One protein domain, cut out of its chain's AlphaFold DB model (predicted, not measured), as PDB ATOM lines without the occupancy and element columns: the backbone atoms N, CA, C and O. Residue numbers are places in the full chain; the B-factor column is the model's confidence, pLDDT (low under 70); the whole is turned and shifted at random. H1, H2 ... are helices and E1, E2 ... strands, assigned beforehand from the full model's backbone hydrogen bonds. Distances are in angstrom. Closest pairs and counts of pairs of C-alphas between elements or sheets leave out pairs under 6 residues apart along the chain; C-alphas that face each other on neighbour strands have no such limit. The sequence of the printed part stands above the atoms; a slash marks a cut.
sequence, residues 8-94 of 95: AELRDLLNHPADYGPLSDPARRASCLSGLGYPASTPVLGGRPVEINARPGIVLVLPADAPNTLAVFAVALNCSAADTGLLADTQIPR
ATOM      1  N   ALA A   8     153.338 199.689 192.676       96.06
ATOM      2  CA  ALA A   8     153.550 198.669 193.701       96.06
ATOM      3  C   ALA A   8     154.503 199.168 194.797       96.06
ATOM      4  O   ALA A   8     154.158 199.083 195.969       96.06
ATOM      5  N   GLU A   9     155.637 199.766 194.422       96.50
ATOM      6  CA  GLU A   9     156.586 200.350 195.380       96.50
ATOM      7  C   GLU A   9     155.962 201.500 196.173       96.50
ATOM      8  O   GLU A   9     156.178 201.607 197.374       96.50
ATOM      9  N   LEU A  10     155.145 202.340 195.530       96.56
ATOM     10  CA  LEU A  10     154.431 203.425 196.205       96.56
ATOM     11  C   LEU A  10     153.412 202.918 197.234       96.56
ATOM     12  O   LEU A  10     153.280 203.520 198.299       96.56
ATOM     13  N   ARG A  11     152.708 201.816 196.942       96.25
ATOM     14  CA  ARG A  11     151.823 201.161 197.919       96.25
ATOM     15  C   ARG A  11     152.613 200.508 199.048       96.25
ATOM     16  O   ARG A  11     152.163 200.550 200.187       96.25
ATOM     17  N   ASP A  12     153.784 199.952 198.757       96.31
ATOM     18  CA  ASP A  12     154.624 199.315 199.773       96.31
ATOM     19  C   ASP A  12     155.118 200.308 200.840       96.31
ATOM     20  O   ASP A  12     155.257 199.950 202.008       96.31
ATOM     21  N   LEU A  13     155.243 201.600 200.497       96.44
ATOM     22  CA  LEU A  13     155.542 202.662 201.471       96.44
ATOM     23  C   LEU A  13     154.521 202.762 202.610       96.44
ATOM     24  O   LEU A  13     154.857 203.286 203.666       96.44
ATOM     25  N   LEU A  14     153.292 202.275 202.415       95.88
ATOM     26  CA  LEU A  14     152.259 202.253 203.455       95.88
ATOM     27  C   LEU A  14     152.551 201.233 204.566       95.88
ATOM     28  O   LEU A  14     151.971 201.321 205.646       95.88
ATOM     29  N   ASN A  15     153.418 200.254 204.297       95.94
ATOM     30  CA  ASN A  15     153.759 199.173 205.224       95.94
ATOM     31  C   ASN A  15     154.986 199.500 206.089       95.94
ATOM     32  O   ASN A  15     155.366 198.707 206.953       95.94
ATOM     33  N   HIS A  16     155.608 200.662 205.873       92.25
ATOM     34  CA  HIS A  16     156.830 201.081 206.544       92.25
ATOM     35  C   HIS A  16     156.650 202.441 207.230       92.25
ATOM     36  O   HIS A  16     155.867 203.272 206.768       92.25
ATOM     37  N   PRO A  17     157.384 202.717 208.326       92.44
ATOM     38  CA  PRO A  17     157.459 204.067 208.867       92.44
ATOM     39  C   PRO A  17     157.943 205.039 207.788       92.44
ATOM     40  O   PRO A  17     158.951 204.785 207.130       92.44
ATOM     41  N   ALA A  18     157.233 206.152 207.617       95.06
ATOM     42  CA  ALA A  18     157.606 207.160 206.637       95.06
ATOM     43  C   ALA A  18     158.973 207.780 206.975       95.06
ATOM     44  O   ALA A  18     159.164 208.335 208.061       95.06
ATOM     45  N   ASP A  19     159.902 207.724 206.022       95.88
ATOM     46  CA  ASP A  19     161.166 208.449 206.080       95.88
ATOM     47  C   ASP A  19     160.996 209.821 205.425       95.88
ATOM     48  O   ASP A  19     160.935 209.971 204.201       95.88
ATOM     49  N   TYR A  20     160.897 210.840 206.273       93.56
ATOM     50  CA  TYR A  20     160.714 212.222 205.849       93.56
ATOM     51  C   TYR A  20     162.027 212.942 205.522       93.56
ATOM     52  O   TYR A  20     161.981 214.077 205.045       93.56
ATOM     53  N   GLY A  21     163.192 212.353 205.818       92.19
ATOM     54  CA  GLY A  21     164.486 213.017 205.671       92.19
ATOM     55  C   GLY A  21     164.505 214.440 206.276       92.19
ATOM     56  O   GLY A  21     164.126 214.629 207.439       92.19
ATOM     57  N   PRO A  22     164.893 215.479 205.506       89.75
ATOM     58  CA  PRO A  22     164.869 216.882 205.949       89.75
ATOM     59  C   PRO A  22     163.483 217.449 206.306       89.75
ATOM     60  O   PRO A  22     163.401 218.521 206.903       89.75
ATOM     61  N   LEU A  23     162.393 216.749 205.974       93.75
ATOM     62  CA  LEU A  23     161.030 217.070 206.410       93.75
ATOM     63  C   LEU A  23     160.655 216.346 207.724       93.75
ATOM     64  O   LEU A  23     159.484 216.218 208.060       93.75
ATOM     65  N   SER A  24     161.612 215.835 208.498       94.38
ATOM     66  CA  SER A  24     161.343 215.181 209.794       94.38
ATOM     67  C   SER A  24     160.807 216.128 210.878       94.38
ATOM     68  O   SER A  24     160.124 215.668 211.797       94.38
ATOM     69  N   ASP A  25     160.999 217.442 210.738       94.38
ATOM     70  CA  ASP A  25     160.342 218.455 211.572       94.38
ATOM     71  C   ASP A  25     158.821 218.509 211.282       94.38
ATOM     72  O   ASP A  25     158.419 218.816 210.150       94.38
ATOM     73  N   PRO A  26     157.950 218.240 212.279       94.31
ATOM     74  CA  PRO A  26     156.500 218.318 212.117       94.31
ATOM     75  C   PRO A  26     155.981 219.669 211.616       94.31
ATOM     76  O   PRO A  26     155.070 219.686 210.787       94.31
ATOM     77  N   ALA A  27     156.553 220.790 212.066       95.44
ATOM     78  CA  ALA A  27     156.110 222.119 211.646       95.44
ATOM     79  C   ALA A  27     156.426 222.363 210.164       95.44
ATOM     80  O   ALA A  27     155.605 222.908 209.420       95.44
ATOM     81  N   ARG A  28     157.588 221.882 209.706       94.94
ATOM     82  CA  ARG A  28     157.967 221.932 208.291       94.94
ATOM     83  C   ARG A  28     157.026 221.089 207.428       94.94
ATOM     84  O   ARG A  28     156.578 221.574 206.392       94.94
ATOM     85  N   ARG A  29     156.656 219.875 207.865       96.12
ATOM     86  CA  ARG A  29     155.658 219.057 207.139       96.12
ATOM     87  C   ARG A  29     154.301 219.727 207.073       96.12
ATOM     88  O   ARG A  29     153.730 219.799 205.996       96.12
ATOM     89  N   ALA A  30     153.805 220.234 208.197       96.94
ATOM     90  CA  ALA A  30     152.528 220.938 208.259       96.94
ATOM     91  C   ALA A  30     152.474 222.123 207.273       96.94
ATOM     92  O   ALA A  30     151.478 222.314 206.572       96.94
ATOM     93  N   SER A  31     153.572 222.881 207.175       97.19
ATOM     94  CA  SER A  31     153.728 223.970 206.205       97.19
ATOM     95  C   SER A  31     153.735 223.461 204.758       97.19
ATOM     96  O   SER A  31     152.978 223.961 203.931       97.19
ATOM     97  N   CYS A  32     154.519 222.420 204.461       97.75
ATOM     98  CA  CYS A  32     154.559 221.776 203.145       97.75
ATOM     99  C   CYS A  32     153.170 221.278 202.700       97.75
ATOM    100  O   CYS A  32     152.733 221.586 201.594       97.75
ATOM    101  N   LEU A  33     152.435 220.587 203.582       97.56
ATOM    102  CA  LEU A  33     151.072 220.108 203.317       97.56
ATOM    103  C   LEU A  33     150.118 221.260 202.991       97.56
ATOM    104  O   LEU A  33     149.376 221.174 202.017       97.56
ATOM    105  N   SER A  34     150.199 222.359 203.747       97.38
ATOM    106  CA  SER A  34     149.395 223.558 203.483       97.38
ATOM    107  C   SER A  34     149.684 224.144 202.096       97.38
ATOM    108  O   SER A  34     148.755 224.518 201.387       97.38
ATOM    109  N   GLY A  35     150.955 224.174 201.677       96.69
ATOM    110  CA  GLY A  35     151.355 224.611 200.332       96.69
ATOM    111  C   GLY A  35     150.883 223.679 199.212       96.69
ATOM    112  O   GLY A  35     150.608 224.136 198.107       96.69
ATOM    113  N   LEU A  36     150.744 222.381 199.499       96.25
ATOM    114  CA  LEU A  36     150.163 221.388 198.587       96.25
ATOM    115  C   LEU A  36     148.623 221.436 198.544       96.25
ATOM    116  O   LEU A  36     148.017 220.665 197.806       96.25
ATOM    117  N   GLY A  37     147.985 222.312 199.330       95.38
ATOM    118  CA  GLY A  37     146.525 222.435 199.407       95.38
ATOM    119  C   GLY A  37     145.853 221.466 200.385       95.38
ATOM    120  O   GLY A  37     144.627 221.387 200.417       95.38
ATOM    121  N   TYR A  38     146.627 220.751 201.203       95.81
ATOM    122  CA  TYR A  38     146.118 219.831 202.217       95.81
ATOM    123  C   TYR A  38     146.039 220.502 203.593       95.81
ATOM    124  O   TYR A  38     146.895 221.323 203.933       95.81
ATOM    125  N   PRO A  39     145.078 220.114 204.452       96.00
ATOM    126  CA  PRO A  39     145.114 220.492 205.859       96.00
ATOM    127  C   PRO A  39     146.471 220.146 206.486       96.00
ATOM    128  O   PRO A  39     146.982 219.042 206.296       96.00
ATOM    129  N   ALA A  40     147.030 221.051 207.290       94.94
ATOM    130  CA  ALA A  40     148.303 220.848 207.992       94.94
ATOM    131  C   ALA A  40     148.330 219.592 208.890       94.94
ATOM    132  O   ALA A  40     149.397 219.063 209.191       94.94
ATOM    133  N   SER A  41     147.155 219.124 209.316       94.19
ATOM    134  CA  SER A  41     146.950 217.910 210.112       94.19
ATOM    135  C   SER A  41     146.784 216.633 209.278       94.19
ATOM    136  O   SER A  41     146.542 215.571 209.854       94.19
ATOM    137  N   THR A  42     146.882 216.708 207.945       95.44
ATOM    138  CA  THR A  42     146.697 215.547 207.065       95.44
ATOM    139  C   THR A  42     147.717 214.460 207.404       95.44
ATOM    140  O   THR A  42     148.919 214.740 207.429       95.44
ATOM    141  N   PRO A  43     147.276 213.214 207.652       93.38
ATOM    142  CA  PRO A  43     148.194 212.124 207.930       93.38
ATOM    143  C   PRO A  43     148.976 211.767 206.665       93.38
ATOM    144  O   PRO A  43     148.393 211.405 205.641       93.38
ATOM    145  N   VAL A  44     150.304 211.823 206.752       96.06
ATOM    146  CA  VAL A  44     151.169 211.238 205.727       96.06
ATOM    147  C   VAL A  44     151.225 209.733 205.966       96.06
ATOM    148  O   VAL A  44     151.632 209.283 207.034       96.06
ATOM    149  N   LEU A  45     150.767 208.965 204.982       96.25
ATOM    150  CA  LEU A  45     150.601 207.515 205.074       96.25
ATOM    151  C   LEU A  45     151.901 206.753 204.798       96.25
ATOM    152  O   LEU A  45     152.039 205.612 205.218       96.25
ATOM    153  N   GLY A  46     152.833 207.377 204.083       96.50
ATOM    154  CA  GLY A  46     154.125 206.807 203.729       96.50
ATOM    155  C   GLY A  46     155.038 207.874 203.143       96.50
ATOM    156  O   GLY A  46     154.575 208.915 202.669       96.50
ATOM    157  N   GLY A  47     156.342 207.627 203.170       96.69
ATOM    158  CA  GLY A  47     157.298 208.541 202.566       96.69
ATOM    159  C   GLY A  47     158.712 207.993 202.524       96.69
ATOM    160  O   GLY A  47     159.065 207.118 203.314       96.69
ATOM    161  N   ARG A  48     159.489 208.486 201.560       97.25
ATOM    162  CA  ARG A  48     160.914 208.172 201.420       97.25
ATOM    163  C   ARG A  48     161.660 209.235 200.615       97.25
ATOM    164  O   ARG A  48     161.053 209.861 199.740       97.25
ATOM    165  N   PRO A  49     162.980 209.379 200.799       97.19
ATOM    166  CA  PRO A  49     163.823 210.122 199.875       97.19
ATOM    167  C   PRO A  49     163.809 209.527 198.463       97.19
ATOM    168  O   PRO A  49     163.744 208.305 198.273       97.19
ATOM    169  N   VAL A  50     163.894 210.411 197.473       96.56
ATOM    170  CA  VAL A  50     163.975 210.098 196.045       96.56
ATOM    171  C   VAL A  50     164.855 211.128 195.340       96.56
ATOM    172  O   VAL A  50     165.058 212.236 195.833       96.56
ATOM    173  N   GLU A  51     165.341 210.788 194.155       96.25
ATOM    174  CA  GLU A  51     165.990 211.736 193.259       96.25
ATOM    175  C   GLU A  51     165.253 211.754 191.918       96.25
ATOM    176  O   GLU A  51     165.007 210.706 191.323       96.25
ATOM    177  N   ILE A  52     164.873 212.943 191.446       95.31
ATOM    178  CA  ILE A  52     164.177 213.125 190.166       95.31
ATOM    179  C   ILE A  52     164.999 214.077 189.312       95.31
ATOM    180  O   ILE A  52     165.056 215.273 189.594       95.31
ATOM    181  N   ASN A  53     165.614 213.552 188.249       92.19
ATOM    182  CA  ASN A  53     166.482 214.315 187.347       92.19
ATOM    183  C   ASN A  53     167.599 215.062 188.099       92.19
ATOM    184  O   ASN A  53     167.724 216.278 187.965       92.19
ATOM    185  N   ALA A  54     168.368 214.341 188.924       93.19
ATOM    186  CA  ALA A  54     169.441 214.881 189.768       93.19
ATOM    187  C   ALA A  54     168.995 215.922 190.815       93.19
ATOM    188  O   ALA A  54     169.821 216.646 191.372       93.19
ATOM    189  N   ARG A  55     167.687 216.019 191.098       95.94
ATOM    190  CA  ARG A  55     167.155 216.863 192.172       95.94
ATOM    191  C   ARG A  55     166.683 215.989 193.330       95.94
ATOM    192  O   ARG A  55     165.769 215.182 193.122       95.94
ATOM    193  N   PRO A  56     167.256 216.147 194.532       96.50
ATOM    194  CA  PRO A  56     166.816 215.396 195.694       96.50
ATOM    195  C   PRO A  56     165.442 215.885 196.153       96.50
ATOM    196  O   PRO A  56     165.156 217.086 196.172       96.50
ATOM    197  N   GLY A  57     164.598 214.945 196.556       96.81
ATOM    198  CA  GLY A  57     163.269 215.218 197.074       96.81
ATOM    199  C   GLY A  57     162.779 214.132 198.019       96.81
ATOM    200  O   GLY A  57     163.441 213.119 198.233       96.81
ATOM    201  N   ILE A  58     161.601 214.357 198.587       97.81
ATOM    202  CA  ILE A  58     160.897 213.416 199.455       97.81
ATOM    203  C   ILE A  58     159.570 213.062 198.794       97.81
ATOM    204  O   ILE A  58     158.810 213.952 198.410       97.81
ATOM    205  N   VAL A  59     159.290 211.768 198.672       97.94
ATOM    206  CA  VAL A  59     157.961 211.262 198.330       97.94
ATOM    207  C   VAL A  59     157.084 211.310 199.574       97.94
ATOM    208  O   VAL A  59     157.482 210.807 200.622       97.94
ATOM    209  N   LEU A  60     155.888 211.874 199.445       97.94
ATOM    210  CA  LEU A  60     154.826 211.876 200.443       97.94
ATOM    211  C   LEU A  60     153.609 211.166 199.848       97.94
ATOM    212  O   LEU A  60     153.118 211.563 198.790       97.94
ATOM    213  N   VAL A  61     153.126 210.128 200.525       97.62
ATOM    214  CA  VAL A  61     151.898 209.411 200.169       97.62
ATOM    215  C   VAL A  61     150.780 209.882 201.089       97.62
ATOM    216  O   VAL A  61     150.869 209.737 202.308       97.62
ATOM    217  N   LEU A  62     149.731 210.451 200.509       97.00
ATOM    218  CA  LEU A  62     148.603 211.070 201.197       97.00
ATOM    219  C   LEU A  62     147.287 210.377 200.817       97.00
ATOM    220  O   LEU A  62     147.187 209.787 199.733       97.00
ATOM    221  N   PRO A  63     146.244 210.463 201.662       95.06
ATOM    222  CA  PRO A  63     144.891 210.189 201.197       95.06
ATOM    223  C   PRO A  63     144.520 211.164 200.066       95.06
ATOM    224  O   PRO A  63     144.778 212.363 200.167       95.06
ATOM    225  N   ALA A  64     143.929 210.656 198.985       92.62
ATOM    226  CA  ALA A  64     143.308 211.497 197.964       92.62
ATOM    227  C   ALA A  64     141.854 211.838 198.340       92.62
ATOM    228  O   ALA A  64     141.269 211.200 199.216       92.62
ATOM    229  N   ASP A  65     141.250 212.794 197.625       87.12
ATOM    230  CA  ASP A  65     139.822 213.124 197.774       87.12
ATOM    231  C   ASP A  65     138.913 211.962 197.347       87.12
ATOM    232  O   ASP A  65     137.834 211.750 197.902       87.12
ATOM    233  N   ALA A  66     139.357 211.186 196.353       88.88
ATOM    234  CA  ALA A  66     138.643 210.010 195.891       88.88
ATOM    235  C   ALA A  66     138.862 208.826 196.851       88.88
ATOM    236  O   ALA A  66     140.008 208.512 197.203       88.88
ATOM    237  N   PRO A  67     137.792 208.100 197.230       87.69
ATOM    238  CA  PRO A  67     137.930 206.918 198.065       87.69
ATOM    239  C   PRO A  67     138.831 205.881 197.384       87.69
ATOM    240  O   PRO A  67     138.832 205.726 196.163       87.69
ATOM    241  N   ASN A  68     139.604 205.159 198.195       90.62
ATOM    242  CA  ASN A  68     140.528 204.115 197.742       90.62
ATOM    243  C   ASN A  68     141.600 204.581 196.733       90.62
ATOM    244  O   ASN A  68     142.161 203.762 196.006       90.62
ATOM    245  N   THR A  69     141.904 205.879 196.708       95.75
ATOM    246  CA  THR A  69     142.970 206.469 195.894       95.75
ATOM    247  C   THR A  69     144.011 207.115 196.806       95.75
ATOM    248  O   THR A  69     143.687 207.662 197.862       95.75
ATOM    249  N   LEU A  70     145.276 207.027 196.410       96.88
ATOM    250  CA  LEU A  70     146.400 207.680 197.067       96.88
ATOM    251  C   LEU A  70     146.883 208.826 196.185       96.88
ATOM    252  O   LEU A  70     147.033 208.652 194.975       96.88
ATOM    253  N   ALA A  71     147.147 209.971 196.801       97.56
ATOM    254  CA  ALA A  71     147.848 211.073 196.165       97.56
ATOM    255  C   ALA A  71     149.323 210.993 196.560       97.56
ATOM    256  O   ALA A  71     149.650 210.855 197.739       97.56
ATOM    257  N   VAL A  72     150.213 211.032 195.577       97.94
ATOM    258  CA  VAL A  72     151.650 210.885 195.790       97.94
ATOM    259  C   VAL A  72     152.349 212.107 195.232       97.94
ATOM    260  O   VAL A  72     152.217 212.412 194.051       97.94
ATOM    261  N   PHE A  73     153.131 212.769 196.074       98.12
ATOM    262  CA  PHE A  73     153.883 213.965 195.716       98.12
ATOM    263  C   PHE A  73     155.363 213.727 195.963       98.12
ATOM    264  O   PHE A  73     155.733 213.241 197.024       98.12
ATOM    265  N   ALA A  74     156.218 214.099 195.018       98.12
ATOM    266  CA  ALA A  74     157.648 214.248 195.237       98.12
ATOM    267  C   ALA A  74     157.962 215.739 195.368       98.12
ATOM    268  O   ALA A  74     157.832 216.484 194.399       98.12
ATOM    269  N   VAL A  75     158.372 216.176 196.555       98.06
ATOM    270  CA  VAL A  75     158.663 217.583 196.864       98.06
ATOM    271  C   VAL A  75     160.148 217.795 197.121       98.06
ATOM    272  O   VAL A  75     160.840 216.889 197.586       98.06
ATOM    273  N   ALA A  76     160.653 218.988 196.834       97.25
ATOM    274  CA  ALA A  76     162.025 219.355 197.153       97.25
ATOM    275  C   ALA A  76     162.254 219.462 198.675       97.25
ATOM    276  O   ALA A  76     161.330 219.611 199.478       97.25
ATOM    277  N   LEU A  77     163.522 219.418 199.089       95.81
ATOM    278  CA  LEU A  77     163.914 219.422 200.508       95.81
ATOM    279  C   LEU A  77     163.597 220.746 201.237       95.81
ATOM    280  O   LEU A  77     163.587 220.800 202.471       95.81
ATOM    281  N   ASN A  78     163.343 221.818 200.484       94.25
ATOM    282  CA  ASN A  78     162.938 223.132 200.979       94.25
ATOM    283  C   ASN A  78     161.410 223.316 201.060       94.25
ATOM    284  O   ASN A  78     160.978 224.438 201.310       94.25
ATOM    285  N   CYS A  79     160.616 222.251 200.876       97.31
ATOM    286  CA  CYS A  79     159.157 222.346 200.838       97.31
ATOM    287  C   CYS A  79     158.575 223.124 202.031       97.31
ATOM    288  O   CYS A  79     158.883 222.857 203.197       97.31
ATOM    289  N   SER A  80     157.700 224.071 201.713       97.06
ATOM    290  CA  SER A  80     156.991 224.946 202.641       97.06
ATOM    291  C   SER A  80     155.660 225.400 202.035       97.06
ATOM    292  O   SER A  80     155.370 225.128 200.871       97.06
ATOM    293  N   ALA A  81     154.868 226.148 202.804       96.56
ATOM    294  CA  ALA A  81     153.629 226.745 202.315       96.56
ATOM    295  C   ALA A  81     153.840 227.774 201.187       96.56
ATOM    296  O   ALA A  81     152.933 227.993 200.392       96.56
ATOM    297  N   ALA A  82     155.011 228.419 201.128       96.38
ATOM    298  CA  ALA A  82     155.318 229.455 200.138       96.38
ATOM    299  C   ALA A  82     155.972 228.895 198.865       96.38
ATOM    300  O   ALA A  82     155.814 229.459 197.788       96.38
ATOM    301  N   ASP A  83     156.712 227.796 199.001       96.19
ATOM    302  CA  ASP A  83     157.368 227.092 197.904       96.19
ATOM    303  C   ASP A  83     157.377 225.600 198.228       96.19
ATOM    304  O   ASP A  83     158.090 225.151 199.130       96.19
ATOM    305  N   THR A  84     156.557 224.832 197.513       94.75
ATOM    306  CA  THR A  84     156.492 223.379 197.683       94.75
ATOM    307  C   THR A  84     157.646 222.668 196.985       94.75
ATOM    308  O   THR A  84     157.937 221.517 197.310       94.75
ATOM    309  N   GLY A  85     158.296 223.320 196.013       95.62
ATOM    310  CA  GLY A  85     159.287 222.690 195.153       95.62
ATOM    311  C   GLY A  85     158.795 221.368 194.555       95.62
ATOM    312  O   GLY A  85     159.545 220.391 194.544       95.62
ATOM    313  N   LEU A  86     157.525 221.296 194.133       97.19
ATOM    314  CA  LEU A  86     156.924 220.076 193.590       97.19
ATOM    315  C   LEU A  86     157.710 219.586 192.360       97.19
ATOM    316  O   LEU A  86     157.786 220.257 191.331       97.19
ATOM    317  N   LEU A  87     158.304 218.399 192.472       97.38
ATOM    318  CA  LEU A  87     159.141 217.776 191.446       97.38
ATOM    319  C   LEU A  87     158.321 216.899 190.493       97.38
ATOM    320  O   LEU A  87     158.620 216.845 189.295       97.38
ATOM    321  N   ALA A  88     157.340 216.182 191.040       97.69
ATOM    322  CA  ALA A  88     156.403 215.315 190.333       97.69
ATOM    323  C   ALA A  88     155.238 214.936 191.257       97.69
ATOM    324  O   ALA A  88     155.403 214.894 192.476       97.69
ATOM    325  N   ASP A  89     154.100 214.583 190.677       97.12
ATOM    326  CA  ASP A  89     152.949 214.037 191.386       97.12
ATOM    327  C   ASP A  89     152.289 212.919 190.569       97.12
ATOM    328  O   ASP A  89     152.493 212.798 189.358       97.12
ATOM    329  N   THR A  90     151.549 212.051 191.252       96.81
ATOM    330  CA  THR A  90     150.705 211.032 190.626       96.81
ATOM    331  C   THR A  90     149.586 210.615 191.573       96.81
ATOM    332  O   THR A  90     149.678 210.782 192.790       96.81
ATOM    333  N   GLN A  91     148.547 209.998 191.020       96.62
ATOM    334  CA  GLN A  91     147.539 209.278 191.789       96.62
ATOM    335  C   GLN A  91     147.607 207.789 191.466       96.62
ATOM    336  O   GLN A  91     147.839 207.411 190.318       96.62
ATOM    337  N   ILE A  92     147.421 206.945 192.479       96.62
ATOM    338  CA  ILE A  92     147.383 205.489 192.311       96.62
ATOM    339  C   ILE A  92     146.222 204.884 193.107       96.62
ATOM    340  O   ILE A  92     145.854 205.422 194.155       96.62
ATOM    341  N   PRO A  93     145.653 203.752 192.662       95.94
ATOM    342  CA  PRO A  93     144.752 202.970 193.496       95.94
ATOM    343  C   PRO A  93     145.453 202.533 194.784       95.94
ATOM    344  O   PRO A  93     146.644 202.221 194.785       95.94
ATOM    345  N   ARG A  94     144.706 202.492 195.887       91.81
ATOM    346  CA  ARG A  94     145.211 201.987 197.168       91.81
ATOM    347  C   ARG A  94     145.277 200.454 197.216       91.81
ATOM    348  O   ARG A  94     146.097 199.927 197.962       91.81
TER     349      ARG A  94
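What this domain is: This is residues 8 to 94 of the 95 residues of the protein "Putative alanine rich protein" of Mycobacterium rhizamassiliense (UniProt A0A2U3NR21). A strongly twisted, curled sheet of four antiparallel strands, E1 to E4, runs through the domain, with the short helix H1 packed on it and the second helix, H2, set well away from H1 and only grazing the sheet. The sheet is one continuous zigzag of hairpins, with the turn from E1 to E2 near one end of the strands and the turn from E2 to E3 near the other. The printed part has 87 residues, with H1, H2, E1, E2, E3 and E4 following in that order; across the sheet the order is E1, E2, E3, E4, and the class is mixed, helices and strands. The whole is compact, with a radius of gyration of the C-alphas of 11.7 A, and rounded, with spans of 29 by 28 by 21 A.

Where its parts are: H1 is residues 8 to 15, 11.5 A long, with C-alpha 8 at (153.550, 198.669, 193.701). H2 is residues 26 to 35, 14.3 A long, with C-alpha 26 at (156.500, 218.318, 212.117). E1 is residues 46 to 52, 18.0 A. E2, residues 55 to 63, is the longest strand at 24.9 A. E3 is residues 69 to 76, 23.0 A. E4 is residues 86 to 93, 21.0 A, and ends with C-alpha 93 at (144.752, 202.970, 193.496).

How they stand to each other: E1 to E4 form a meander, each strand the antiparallel neighbour of the one before, with E1 and E4 as edge strands. In the hairpin of E1 and E2, at 149 degrees, N 50 and O 57 are within hydrogen-bond range at 2.8 A. In the hairpin of E2 and E3, at 155 degrees, N 60 and O 73 are within range at 2.8 A. In the hairpin of E3 and E4, at 165 degrees, N 72 and O 90 are within range at 2.8 A. From edge to edge the strands' lines turn by 49 degrees and the way across the sheet turns by 82 degrees. H1 is on the sheet; its closest C-alphas to E1 are those of Leu 13 and Gly 46, 4.9 A apart, and to E2 those of Leu 10 and Val 61, 7.6 A apart. H1 and E4 are near each other, with 5 pairs of C-alphas within 10 A. H2 only grazes the sheet, with its residues 29 to 35. H1 and H2 are apart. In H2 every O i to N i+4 pair is within hydrogen-bond range; in H1 2 of 4 are.

The domain as a whole: The two C-alphas farthest apart, those of Ala 54 and Pro 67, are 33.5 A apart. The printed part has no cut. The links E1 to E2 and E2 to E3 are tight, and the other three are short. The mean pLDDT of the printed part is 95.6, and no printed residue is under 70.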